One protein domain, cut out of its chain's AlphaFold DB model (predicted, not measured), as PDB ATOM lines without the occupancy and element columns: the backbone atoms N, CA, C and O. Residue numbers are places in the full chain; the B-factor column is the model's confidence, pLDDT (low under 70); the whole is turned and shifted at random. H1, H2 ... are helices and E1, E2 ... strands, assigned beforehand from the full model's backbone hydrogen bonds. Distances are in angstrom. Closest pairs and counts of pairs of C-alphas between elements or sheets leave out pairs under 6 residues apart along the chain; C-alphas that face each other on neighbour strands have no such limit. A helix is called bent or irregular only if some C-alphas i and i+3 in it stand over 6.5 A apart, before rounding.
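This is residues 4 to 77 and 115 to 125 of the 125 residues of an uncharacterized protein of Photobacterium frigidiphilum (UniProt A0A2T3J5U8). A strongly twisted sheet of five strands makes the core, with H4 slantwise over one face and short H2 on the other; its long strands E3 and E4 form a bent hairpin. H1 follows E1 and only grazes the sheet, and H3 follows E4. The printed part has 85 residues with four named helices and five named strands, in the order E1 H1 H2 E2 E3 E4 H3 E5 H4: mixed, compact, radius of gyration of the C-alphas 12.2 A, spans 36 by 35 by 17 A. The sheet runs E2 E3 E4 E1 E5, antiparallel.

Start at E1, residues 4 to 10: N 5 is 2.8 A from O 50 of E4, residues 45 to 54, and N 6 is 2.8 A from O 71 of E5, residues 68 to 73. H1, residues 11 to 16, comes closest to E4 at C-alphas 11 and 45, 4.8 A. H2, residues 20 to 23, has a height of 7.0 A over the sheet. E2, residues 26 to 28, E3, residues 31 to 41, and E4 form a meander, each the antiparallel neighbour of the one before; see N 28 and O 31, 2.8 A, and N 37 and O 49, 2.8 A. H3, residues 55 to 58, is over E3; E4, H3 and E5 form a split strand-helix-strand unit, E1 between the strands, its crossover right-handed. H4, residues 116 to 124, is on the opposite face from H2, at 56 degrees to E1 on the local plane; C-alphas 69 and 123 are its closest with E5, 5.3 A. Each O i to N i+4 pair is within hydrogen-bond range in H4, 1 of 2 in H1; H2 and H3 are too short for one.

Find C-alpha 4 at (-26.535, -9.819, 40.150), where E1 begins, 19.5 A long. E3 measures 23.8 A, bending by 82 degrees at residue 34; E4 measures 26.2 A, E5 15.6 A. H4, 12.1 A, ends at C-alpha 124, (-36.071, -24.632, 43.510).

C-alphas 12 and 77 are the two farthest apart, 37.3 A. Residues 78 to 114 are not printed; C-alphas 77 and 115 are 18.9 A apart across this cut. Of the links printed whole, none is long. Mean pLDDT of the printed part is 90.4; residues 124 to 125 are under 70.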
ATOM      1  N   ILE A   4     -26.569  -8.746  39.156       95.75
ATOM      2  CA  ILE A   4     -26.535  -9.819  40.150       95.75
ATOM      3  C   ILE A   4     -26.951 -11.110  39.459       95.75
ATOM      4  O   ILE A   4     -27.984 -11.139  38.800       95.75
ATOM      5  N   MET A   5     -26.154 -12.155  39.614       95.69
ATOM      6  CA  MET A   5     -26.488 -13.512  39.204       95.69
ATOM      7  C   MET A   5     -26.901 -14.317  40.439       95.69
ATOM      8  O   MET A   5     -26.259 -14.200  41.483       95.69
ATOM      9  N   TYR A   6     -27.941 -15.131  40.328       96.06
ATOM     10  CA  TYR A   6     -28.279 -16.173  41.296       96.06
ATOM     11  C   TYR A   6     -28.101 -17.522  40.625       96.06
ATOM     12  O   TYR A   6     -28.476 -17.673  39.465       96.06
ATOM     13  N   ALA A   7     -27.507 -18.476  41.329       95.31
ATOM     14  CA  ALA A   7     -27.270 -19.805  40.792       95.31
ATOM     15  C   ALA A   7     -27.133 -20.833  41.915       95.31
ATOM     16  O   ALA A   7     -26.844 -20.492  43.068       95.31
ATOM     17  N   LEU A   8     -27.300 -22.098  41.546       94.88
ATOM     18  CA  LEU A   8     -26.979 -23.257  42.362       94.88
ATOM     19  C   LEU A   8     -25.725 -23.935  41.803       94.88
ATOM     20  O   LEU A   8     -25.633 -24.200  40.605       94.88
ATOM     21  N   ILE A   9     -24.769 -24.227  42.682       94.00
ATOM     22  CA  ILE A   9     -23.638 -25.114  42.397       94.00
ATOM     23  C   ILE A   9     -23.861 -26.437  43.125       94.00
ATOM     24  O   ILE A   9     -24.215 -26.435  44.305       94.00
ATOM     25  N   THR A  10     -23.696 -27.553  42.419       93.88
ATOM     26  CA  THR A  10     -23.860 -28.891  43.003       93.88
ATOM     27  C   THR A  10     -22.701 -29.213  43.946       93.88
ATOM     28  O   THR A  10     -21.637 -28.597  43.858       93.88
ATOM     29  N   TYR A  11     -22.876 -30.171  44.859       91.81
ATOM     30  CA  TYR A  11     -21.769 -30.592  45.730       91.81
ATOM     31  C   TYR A  11     -20.597 -31.188  44.947       91.81
ATOM     32  O   TYR A  11     -19.449 -30.906  45.290       91.81
ATOM     33  N   ASP A  12     -20.878 -31.936  43.881       90.44
ATOM     34  CA  ASP A  12     -19.850 -32.532  43.029       90.44
ATOM     35  C   ASP A  12     -18.973 -31.444  42.395       90.44
ATOM     36  O   ASP A  12     -17.745 -31.513  42.446       90.44
ATOM     37  N   ASP A  13     -19.585 -30.377  41.881       89.69
ATOM     38  CA  ASP A  13     -18.868 -29.257  41.264       89.69
ATOM     39  C   ASP A  13     -18.162 -28.362  42.302       89.69
ATOM     40  O   ASP A  13     -17.062 -27.858  42.062       89.69
ATOM     41  N   LEU A  14     -18.753 -28.200  43.492       87.50
ATOM     42  CA  LEU A  14     -18.228 -27.355  44.571       87.50
ATOM     43  C   LEU A  14     -16.851 -27.816  45.077       87.50
ATOM     44  O   LEU A  14     -16.006 -26.988  45.440       87.50
ATOM     45  N   VAL A  15     -16.612 -29.131  45.100       84.06
ATOM     46  CA  VAL A  15     -15.323 -29.715  45.506       84.06
ATOM     47  C   VAL A  15     -14.208 -29.281  44.550       84.06
ATOM     48  O   VAL A  15     -13.101 -28.964  44.987       84.06
ATOM     49  N   HIS A  16     -14.514 -29.175  43.256       81.62
ATOM     50  CA  HIS A  16     -13.562 -28.772  42.220       81.62
ATOM     51  C   HIS A  16     -13.290 -27.261  42.206       81.62
ATOM     52  O   HIS A  16     -12.281 -26.822  41.653       81.62
ATOM     53  N   SER A  17     -14.169 -26.452  42.806       79.12
ATOM     54  CA  SER A  17     -14.071 -24.989  42.791       79.12
ATOM     55  C   SER A  17     -13.418 -24.386  44.038       79.12
ATOM     56  O   SER A  17     -13.406 -23.164  44.172       79.12
ATOM     57  N   HIS A  18     -12.887 -25.202  44.960       84.75
ATOM     58  CA  HIS A  18     -12.456 -24.752  46.295       84.75
ATOM     59  C   HIS A  18     -13.568 -23.976  47.030       84.75
ATOM     60  O   HIS A  18     -13.333 -22.934  47.650       84.75
ATOM     61  N   GLY A  19     -14.808 -24.469  46.929       86.81
ATOM     62  CA  GLY A  19     -15.988 -23.798  47.463       86.81
ATOM     63  C   GLY A  19     -16.484 -22.646  46.581       86.81
ATOM     64  O   GLY A  19     -15.977 -22.388  45.491       86.81
ATOM     65  N   ILE A  20     -17.490 -21.909  47.060       91.12
ATOM     66  CA  ILE A  20     -18.085 -20.804  46.287       91.12
ATOM     67  C   ILE A  20     -17.140 -19.604  46.115       91.12
ATOM     68  O   ILE A  20     -17.332 -18.789  45.217       91.12
ATOM     69  N   SER A  21     -16.124 -19.460  46.973       90.31
ATOM     70  CA  SER A  21     -15.154 -18.363  46.884       90.31
ATOM     71  C   SER A  21     -14.280 -18.463  45.638       90.31
ATOM     72  O   SER A  21     -13.999 -17.427  45.036       90.31
ATOM     73  N   GLY A  22     -13.908 -19.679  45.218       90.88
ATOM     74  CA  GLY A  22     -13.080 -19.906  44.027       90.88
ATOM     75  C   GLY A  22     -13.813 -19.711  42.697       90.88
ATOM     76  O   GLY A  22     -13.192 -19.789  41.637       90.88
ATOM     77  N   LEU A  23     -15.116 -19.410  42.742       93.06
ATOM     78  CA  LEU A  23     -15.877 -18.934  41.584       93.06
ATOM     79  C   LEU A  23     -15.597 -17.451  41.280       93.06
ATOM     80  O   LEU A  23     -15.880 -16.994  40.175       93.06
ATOM     81  N   SER A  24     -15.057 -16.695  42.243       93.44
ATOM     82  CA  SER A  24     -14.598 -15.321  41.998       93.44
ATOM     83  C   SER A  24     -13.418 -15.340  41.020       93.44
ATOM     84  O   SER A  24     -12.643 -16.292  41.011       93.44
ATOM     85  N   GLU A  25     -13.285 -14.300  40.194       93.56
ATOM     86  CA  GLU A  25     -12.244 -14.203  39.151       93.56
ATOM     87  C   GLU A  25     -12.367 -15.259  38.036       93.56
ATOM     88  O   GLU A  25     -11.423 -15.546  37.294       93.56
ATOM     89  N   LYS A  26     -13.560 -15.840  37.890       94.88
ATOM     90  CA  LYS A  26     -13.940 -16.680  36.751       94.88
ATOM     91  C   LYS A  26     -15.003 -15.996  35.909       94.88
ATOM     92  O   LYS A  26     -15.576 -14.994  36.323       94.88
ATOM     93  N   SER A  27     -15.299 -16.547  34.739       95.44
ATOM     94  CA  SER A  27     -16.445 -16.126  33.936       95.44
ATOM     95  C   SER A  27     -17.457 -17.245  33.725       95.44
ATOM     96  O   SER A  27     -17.110 -18.425  33.714       95.44
ATOM     97  N   TYR A  28     -18.721 -16.872  33.562       94.88
ATOM     98  CA  TYR A  28     -19.812 -17.771  33.215       94.88
ATOM     99  C   TYR A  28     -20.774 -17.049  32.272       94.88
ATOM    100  O   TYR A  28     -21.163 -15.916  32.557       94.88
ATOM    101  N   ASP A  29     -21.127 -17.688  31.154       91.75
ATOM    102  CA  ASP A  29     -22.048 -17.147  30.140       91.75
ATOM    103  C   ASP A  29     -21.729 -15.690  29.748       91.75
ATOM    104  O   ASP A  29     -22.530 -14.782  29.936       91.75
ATOM    105  N   HIS A  30     -20.495 -15.435  29.297       93.12
ATOM    106  CA  HIS A  30     -19.983 -14.099  28.935       93.12
ATOM    107  C   HIS A  30     -19.903 -13.063  30.074       93.12
ATOM    108  O   HIS A  30     -19.501 -11.927  29.834       93.12
ATOM    109  N   HIS A  31     -20.204 -13.440  31.318       94.94
ATOM    110  CA  HIS A  31     -20.128 -12.543  32.467       94.94
ATOM    111  C   HIS A  31     -18.956 -12.898  33.387       94.94
ATOM    112  O   HIS A  31     -18.785 -14.048  33.783       94.94
ATOM    113  N   ALA A  32     -18.159 -11.904  33.765       96.06
ATOM    114  CA  ALA A  32     -17.104 -12.022  34.760       96.06
ATOM    115  C   ALA A  32     -17.710 -12.023  36.168       96.06
ATOM    116  O   ALA A  32     -18.447 -11.108  36.530       96.06
ATOM    117  N   ILE A  33     -17.374 -13.017  36.985       96.44
ATOM    118  CA  ILE A  33     -17.783 -13.129  38.384       96.44
ATOM    119  C   ILE A  33     -16.781 -12.364  39.245       96.44
ATOM    120  O   ILE A  33     -15.660 -12.811  39.487       96.44
ATOM    121  N   LEU A  34     -17.201 -11.201  39.733       95.69
ATOM    122  CA  LEU A  34     -16.351 -10.333  40.546       95.69
ATOM    123  C   LEU A  34     -16.345 -10.768  42.010       95.69
ATOM    124  O   LEU A  34     -15.306 -10.773  42.664       95.69
ATOM    125  N   LYS A  35     -17.529 -11.071  42.555       96.44
ATOM    126  CA  LYS A  35     -17.718 -11.428  43.969       96.44
ATOM    127  C   LYS A  35     -18.837 -12.428  44.121       96.44
ATOM    128  O   LYS A  35     -19.815 -12.374  43.383       96.44
ATOM    129  N   VAL A  36     -18.738 -13.247  45.158       96.06
ATOM    130  CA  VAL A  36     -19.726 -14.275  45.478       96.06
ATOM    131  C   VAL A  36     -20.206 -14.122  46.917       96.06
ATOM    132  O   VAL A  36     -19.489 -13.642  47.799       96.06
ATOM    133  N   HIS A  37     -21.456 -14.494  47.163       96.06
ATOM    134  CA  HIS A  37     -22.072 -14.496  48.475       96.06
ATOM    135  C   HIS A  37     -22.994 -15.702  48.633       96.06
ATOM    136  O   HIS A  37     -23.933 -15.889  47.859       96.06
ATOM    137  N   PHE A  38     -22.729 -16.488  49.675       95.50
ATOM    138  CA  PHE A  38     -23.576 -17.590  50.110       95.50
ATOM    139  C   PHE A  38     -24.997 -17.113  50.429       95.50
ATOM    140  O   PHE A  38     -25.164 -16.114  51.129       95.50
ATOM    141  N   VAL A  39     -26.005 -17.848  49.958       94.38
ATOM    142  CA  VAL A  39     -27.420 -17.572  50.252       94.38
ATOM    143  C   VAL A  39     -28.019 -18.699  51.092       94.38
ATOM    144  O   VAL A  39     -28.613 -18.446  52.148       94.38
ATOM    145  N   ALA A  40     -27.886 -19.940  50.624       94.44
ATOM    146  CA  ALA A  40     -28.447 -21.108  51.285       94.44
ATOM    147  C   ALA A  40     -27.717 -22.391  50.891       94.44
ATOM    148  O   ALA A  40     -27.175 -22.500  49.795       94.44
ATOM    149  N   GLU A  41     -27.796 -23.374  51.773       93.44
ATOM    150  CA  GLU A  41     -27.461 -24.762  51.488       93.44
ATOM    151  C   GLU A  41     -28.759 -25.534  51.224       93.44
ATOM    152  O   GLU A  41     -29.797 -25.235  51.823       93.44
ATOM    153  N   THR A  42     -28.706 -26.478  50.291       90.94
ATOM    154  CA  THR A  42     -29.830 -27.310  49.846       90.94
ATOM    155  C   THR A  42     -29.399 -28.776  49.809       90.94
ATOM    156  O   THR A  42     -28.222 -29.094  49.960       90.94
ATOM    157  N   ASP A  43     -30.339 -29.682  49.573       90.56
ATOM    158  CA  ASP A  43     -30.072 -31.107  49.362       90.56
ATOM    159  C   ASP A  43     -29.196 -31.378  48.125       90.56
ATOM    160  O   ASP A  43     -28.429 -32.336  48.113       90.56
ATOM    161  N   LYS A  44     -29.267 -30.516  47.104       90.00
ATOM    162  CA  LYS A  44     -28.528 -30.674  45.838       90.00
ATOM    163  C   LYS A  44     -27.187 -29.939  45.799       90.00
ATOM    164  O   LYS A  44     -26.349 -30.242  44.951       90.00
ATOM    165  N   GLY A  45     -26.991 -28.948  46.665       93.06
ATOM    166  CA  GLY A  45     -25.802 -28.101  46.646       93.06
ATOM    167  C   GLY A  45     -26.008 -26.741  47.302       93.06
ATOM    168  O   GLY A  45     -26.880 -26.561  48.154       93.06
ATOM    169  N   ILE A  46     -25.217 -25.755  46.885       94.56
ATOM    170  CA  ILE A  46     -25.216 -24.409  47.463       94.56
ATOM    171  C   ILE A  46     -25.848 -23.412  46.497       94.56
ATOM    172  O   ILE A  46     -25.395 -23.241  45.367       94.56
ATOM    173  N   VAL A  47     -26.846 -22.677  46.986       95.38
ATOM    174  CA  VAL A  47     -27.383 -21.494  46.314       95.38
ATOM    175  C   VAL A  47     -26.548 -20.285  46.710       95.38
ATOM    176  O   VAL A  47     -26.353 -19.985  47.896       95.38
ATOM    177  N   PHE A  48     -26.081 -19.551  45.709       95.38
ATOM    178  CA  PHE A  48     -25.284 -18.352  45.899       95.38
ATOM    179  C   PHE A  48     -25.779 -17.202  45.026       95.38
ATOM    180  O   PHE A  48     -26.525 -17.360  44.062       95.38
ATOM    181  N   SER A  49     -25.338 -16.008  45.403       96.69
ATOM    182  CA  SER A  49     -25.473 -14.797  44.610       96.69
ATOM    183  C   SER A  49     -24.093 -14.305  44.210       96.69
ATOM    184  O   SER A  49     -23.144 -14.398  44.990       96.69
ATOM    185  N   ALA A  50     -23.972 -13.771  43.005       96.62
ATOM    186  CA  ALA A  50     -22.728 -13.251  42.479       96.62
ATOM    187  C   ALA A  50     -22.923 -11.851  41.906       96.62
ATOM    188  O   ALA A  50     -23.915 -11.570  41.238       96.62
ATOM    189  N   LEU A  51     -21.959 -10.973  42.166       96.69
ATOM    190  CA  LEU A  51     -21.819  -9.727  41.431       96.69
ATOM    191  C   LEU A  51     -21.073 -10.040  40.144       96.69
ATOM    192  O   LEU A  51     -19.943 -10.529  40.202       96.69
ATOM    193  N   VAL A  52     -21.693  -9.728  39.013       96.25
ATOM    194  CA  VAL A  52     -21.106  -9.995  37.706       96.25
ATOM    195  C   VAL A  52     -21.028  -8.733  36.857       96.25
ATOM    196  O   VAL A  52     -21.855  -7.829  37.005       96.25
ATOM    197  N   ASP A  53     -20.049  -8.679  35.965       94.94
ATOM    198  CA  ASP A  53     -19.946  -7.671  34.908       94.94
ATOM    199  C   ASP A  53     -19.693  -8.345  33.559       94.94
ATOM    200  O   ASP A  53     -19.594  -9.565  33.474       94.94
ATOM    201  N   ASP A  54     -19.617  -7.556  32.499       93.88
ATOM    202  CA  ASP A  54     -19.226  -8.030  31.178       93.88
ATOM    203  C   ASP A  54     -17.791  -8.586  31.185       93.88
ATOM    204  O   ASP A  54     -16.873  -7.958  31.723       93.88
ATOM    205  N   ASN A  55     -17.593  -9.772  30.606       94.44
ATOM    206  CA  ASN A  55     -16.279 -10.399  30.535       94.44
ATOM    207  C   ASN A  55     -15.441  -9.958  29.326       94.44
ATOM    208  O   ASN A  55     -14.263 -10.310  29.279       94.44
ATOM    209  N   GLU A  56     -15.984  -9.201  28.366       90.88
ATOM    210  CA  GLU A  56     -15.225  -8.760  27.182       90.88
ATOM    211  C   GLU A  56     -13.956  -7.974  27.553       90.88
ATOM    212  O   GLU A  56     -12.892  -8.166  26.959       90.88
ATOM    213  N   LEU A  57     -14.053  -7.125  28.580       87.38
ATOM    214  CA  LEU A  57     -12.944  -6.287  29.047       87.38
ATOM    215  C   LEU A  57     -12.057  -6.984  30.084       87.38
ATOM    216  O   LEU A  57     -10.853  -6.748  30.115       87.38
ATOM    217  N   LEU A  58     -12.646  -7.810  30.953       90.69
ATOM    218  CA  LEU A  58     -11.944  -8.431  32.083       90.69
ATOM    219  C   LEU A  58     -11.226  -9.728  31.702       90.69
ATOM    220  O   LEU A  58     -10.229 -10.074  32.331       90.69
ATOM    221  N   GLN A  59     -11.718 -10.431  30.677       92.44
ATOM    222  CA  GLN A  59     -11.114 -11.643  30.117       92.44
ATOM    223  C   GLN A  59     -10.847 -12.744  31.159       92.44
ATOM    224  O   GLN A  59      -9.884 -13.507  31.060       92.44
ATOM    225  N   PHE A  60     -11.719 -12.870  32.164       94.44
ATOM    226  CA  PHE A  60     -11.618 -13.939  33.151       94.44
ATOM    227  C   PHE A  60     -11.842 -15.296  32.491       94.44
ATOM    228  O   PHE A  60     -12.693 -15.457  31.606       94.44
ATOM    229  N   LYS A  61     -11.096 -16.296  32.967       93.69
ATOM    230  CA  LYS A  61     -11.187 -17.668  32.466       93.69
ATOM    231  C   LYS A  61     -12.568 -18.245  32.761       93.69
ATOM    232  O   LYS A  61     -13.043 -18.170  33.895       93.69
ATOM    233  N   SER A  62     -13.173 -18.864  31.755       93.38
ATOM    234  CA  SER A  62     -14.478 -19.499  31.900       93.38
ATOM    235  C   SER A  62     -14.449 -20.646  32.902       93.38
ATOM    236  O   SER A  62     -13.486 -21.418  32.979       93.38
ATOM    237  N   LEU A  63     -15.520 -20.735  33.682       92.38
ATOM    238  CA  LEU A  63     -15.824 -21.878  34.523       92.38
ATOM    239  C   LEU A  63     -15.971 -23.117  33.645       92.38
ATOM    240  O   LEU A  63     -16.685 -23.109  32.648       92.38
ATOM    241  N   SER A  64     -15.272 -24.182  34.028       86.62
ATOM    242  CA  SER A  64     -15.337 -25.481  33.354       86.62
ATOM    243  C   SER A  64     -16.554 -26.309  33.763       86.62
ATOM    244  O   SER A  64     -16.808 -27.345  33.161       86.62
ATOM    245  N   MET A  65     -17.269 -25.879  34.802       87.88
ATOM    246  CA  MET A  65     -18.398 -26.582  35.406       87.88
ATOM    247  C   MET A  65     -19.711 -25.839  35.135       87.88
ATOM    248  O   MET A  65     -19.710 -24.602  35.073       87.88
ATOM    249  N   PRO A  66     -20.828 -26.566  34.973       89.94
ATOM    250  CA  PRO A  66     -22.131 -25.952  34.796       89.94
ATOM    251  C   PRO A  66     -22.633 -25.341  36.110       89.94
ATOM    252  O   PRO A  66     -22.378 -25.845  37.199       89.94
ATOM    253  N   LEU A  67     -23.390 -24.253  35.995       92.19
ATOM    254  CA  LEU A  67     -24.204 -23.722  37.080       92.19
ATOM    255  C   LEU A  67     -25.668 -24.057  36.793       92.19
ATOM    256  O   LEU A  67     -26.102 -24.036  35.641       92.19
ATOM    257  N   VAL A  68     -26.428 -24.365  37.838       92.38
ATOM    258  CA  VAL A  68     -27.834 -24.764  37.734       92.38
ATOM    259  C   VAL A  68     -28.735 -23.588  38.109       92.38
ATOM    260  O   VAL A  68     -28.406 -22.808  39.003       92.38
ATOM    261  N   ASN A  69     -29.883 -23.468  37.432       90.81
ATOM    262  CA  ASN A  69     -30.920 -22.461  37.695       90.81
ATOM    263  C   ASN A  69     -30.367 -21.029  37.755       90.81
ATOM    264  O   ASN A  69     -30.641 -20.258  38.678       90.81
ATOM    265  N   VAL A  70     -29.544 -20.701  36.757       91.88
ATOM    266  CA  VAL A  70     -28.906 -19.393  36.634       91.88
ATOM    267  C   VAL A  70     -29.950 -18.346  36.266       91.88
ATOM    268  O   VAL A  70     -30.648 -18.465  35.262       91.88
ATOM    269  N   SER A  71     -30.032 -17.287  37.063       93.19
ATOM    270  CA  SER A  71     -30.872 -16.129  36.773       93.19
ATOM    271  C   SER A  71     -30.096 -14.833  36.960       93.19
ATOM    272  O   SER A  71     -29.223 -14.719  37.822       93.19
ATOM    273  N   TYR A  72     -30.422 -13.836  36.140       92.75
ATOM    274  CA  TYR A  72     -29.774 -12.531  36.172       92.75
ATOM    275  C   TYR A  72     -30.764 -11.443  36.549       92.75
ATOM    276  O   TYR A  72     -31.791 -11.230  35.905       92.75
ATOM    277  N   LYS A  73     -30.392 -10.674  37.562       90.88
ATOM    278  CA  LYS A  73     -31.092  -9.478  37.988       90.88
ATOM    279  C   LYS A  73     -30.357  -8.243  37.496       90.88
ATOM    280  O   LYS A  73     -29.249  -7.917  37.934       90.88
ATOM    281  N   ILE A  74     -31.035  -7.503  36.626       84.75
ATOM    282  CA  ILE A  74     -30.604  -6.174  36.199       84.75
ATOM    283  C   ILE A  74     -31.111  -5.152  37.218       84.75
ATOM    284  O   ILE A  74     -32.316  -4.947  37.379       84.75
ATOM    285  N   ILE A  75     -30.184  -4.483  37.902       83.44
ATOM    286  CA  ILE A  75     -30.523  -3.409  38.832       83.44
ATOM    287  C   ILE A  75     -30.749  -2.122  38.046       83.44
ATOM    288  O   ILE A  75     -29.827  -1.552  37.471       83.44
ATOM    289  N   LYS A  76     -31.993  -1.637  38.049       79.00
ATOM    290  CA  LYS A  76     -32.318  -0.315  37.507       79.00
ATOM    291  C   LYS A  76     -31.790   0.766  38.449       79.00
ATOM    292  O   LYS A  76     -32.030   0.710  39.657       79.00
ATOM    293  N   ASN A  77     -31.121   1.772  37.889       75.75
ATOM    294  CA  ASN A  77     -30.665   2.933  38.648       75.75
ATOM    295  C   ASN A  77     -31.859   3.639  39.299       75.75
ATOM    296  O   ASN A  77     -32.865   3.934  38.647       75.75
ATOM    297  N   PRO A 115     -34.498 -10.817  48.817       90.50
ATOM    298  CA  PRO A 115     -34.692 -11.610  50.017       90.50
ATOM    299  C   PRO A 115     -34.415 -13.087  49.733       90.50
ATOM    300  O   PRO A 115     -34.829 -13.610  48.697       90.50
ATOM    301  N   LYS A 116     -33.788 -13.779  50.689       88.62
ATOM    302  CA  LYS A 116     -33.427 -15.203  50.582       88.62
ATOM    303  C   LYS A 116     -34.569 -16.077  50.051       88.62
ATOM    304  O   LYS A 116     -34.333 -16.924  49.203       88.62
ATOM    305  N   ILE A 117     -35.802 -15.844  50.507       86.12
ATOM    306  CA  ILE A 117     -36.977 -16.628  50.097       86.12
ATOM    307  C   ILE A 117     -37.275 -16.499  48.593       86.12
ATOM    308  O   ILE A 117     -37.643 -17.476  47.954       86.12
ATOM    309  N   CYS A 118     -37.052 -15.309  48.023       86.00
ATOM    310  CA  CYS A 118     -37.250 -15.033  46.604       86.00
ATOM    311  C   CYS A 118     -36.173 -15.738  45.772       86.00
ATOM    312  O   CYS A 118     -36.492 -16.432  44.811       86.00
ATOM    313  N   ILE A 119     -34.910 -15.643  46.203       87.06
ATOM    314  CA  ILE A 119     -33.790 -16.323  45.539       87.06
ATOM    315  C   ILE A 119     -34.017 -17.836  45.544       87.06
ATOM    316  O   ILE A 119     -33.912 -18.484  44.511       87.06
ATOM    317  N   LEU A 120     -34.399 -18.404  46.692       86.38
ATOM    318  CA  LEU A 120     -34.671 -19.835  46.785       86.38
ATOM    319  C   LEU A 120     -35.817 -20.245  45.856       86.38
ATOM    320  O   LEU A 120     -35.668 -21.217  45.128       86.38
ATOM    321  N   SER A 121     -36.914 -19.485  45.792       83.56
ATOM    322  CA  SER A 121     -38.014 -19.817  44.874       83.56
ATOM    323  C   SER A 121     -37.600 -19.862  43.397       83.56
ATOM    324  O   SER A 121     -38.171 -20.643  42.649       83.56
ATOM    325  N   GLN A 122     -36.586 -19.089  42.992       79.06
ATOM    326  CA  GLN A 122     -36.033 -19.102  41.630       79.06
ATOM    327  C   GLN A 122     -35.082 -20.276  41.374       79.06
ATOM    328  O   GLN A 122     -34.853 -20.630  40.226       79.06
ATOM    329  N   CYS A 123     -34.489 -20.844  42.427       74.81
ATOM    330  CA  CYS A 123     -33.536 -21.947  42.314       74.81
ATOM    331  C   CYS A 123     -34.158 -23.321  42.611       74.81
ATOM    332  O   CYS A 123     -33.514 -24.328  42.328       74.81
ATOM    333  N   TYR A 124     -35.363 -23.383  43.187       69.31
ATOM    334  CA  TYR A 124     -36.071 -24.632  43.510       69.31
ATOM    335  C   TYR A 124     -37.088 -25.080  42.446       69.31
ATOM    336  O   TYR A 124     -37.494 -26.243  42.479       69.31
ATOM    337  N   TYR A 125     -37.479 -24.192  41.530       50.03
ATOM    338  CA  TYR A 125     -38.377 -24.459  40.399       50.03
ATOM    339  C   TYR A 125     -37.647 -24.239  39.079       50.03
ATOM    340  O   TYR A 125     -38.024 -24.918  38.101       50.03
TER     341      TYR A 125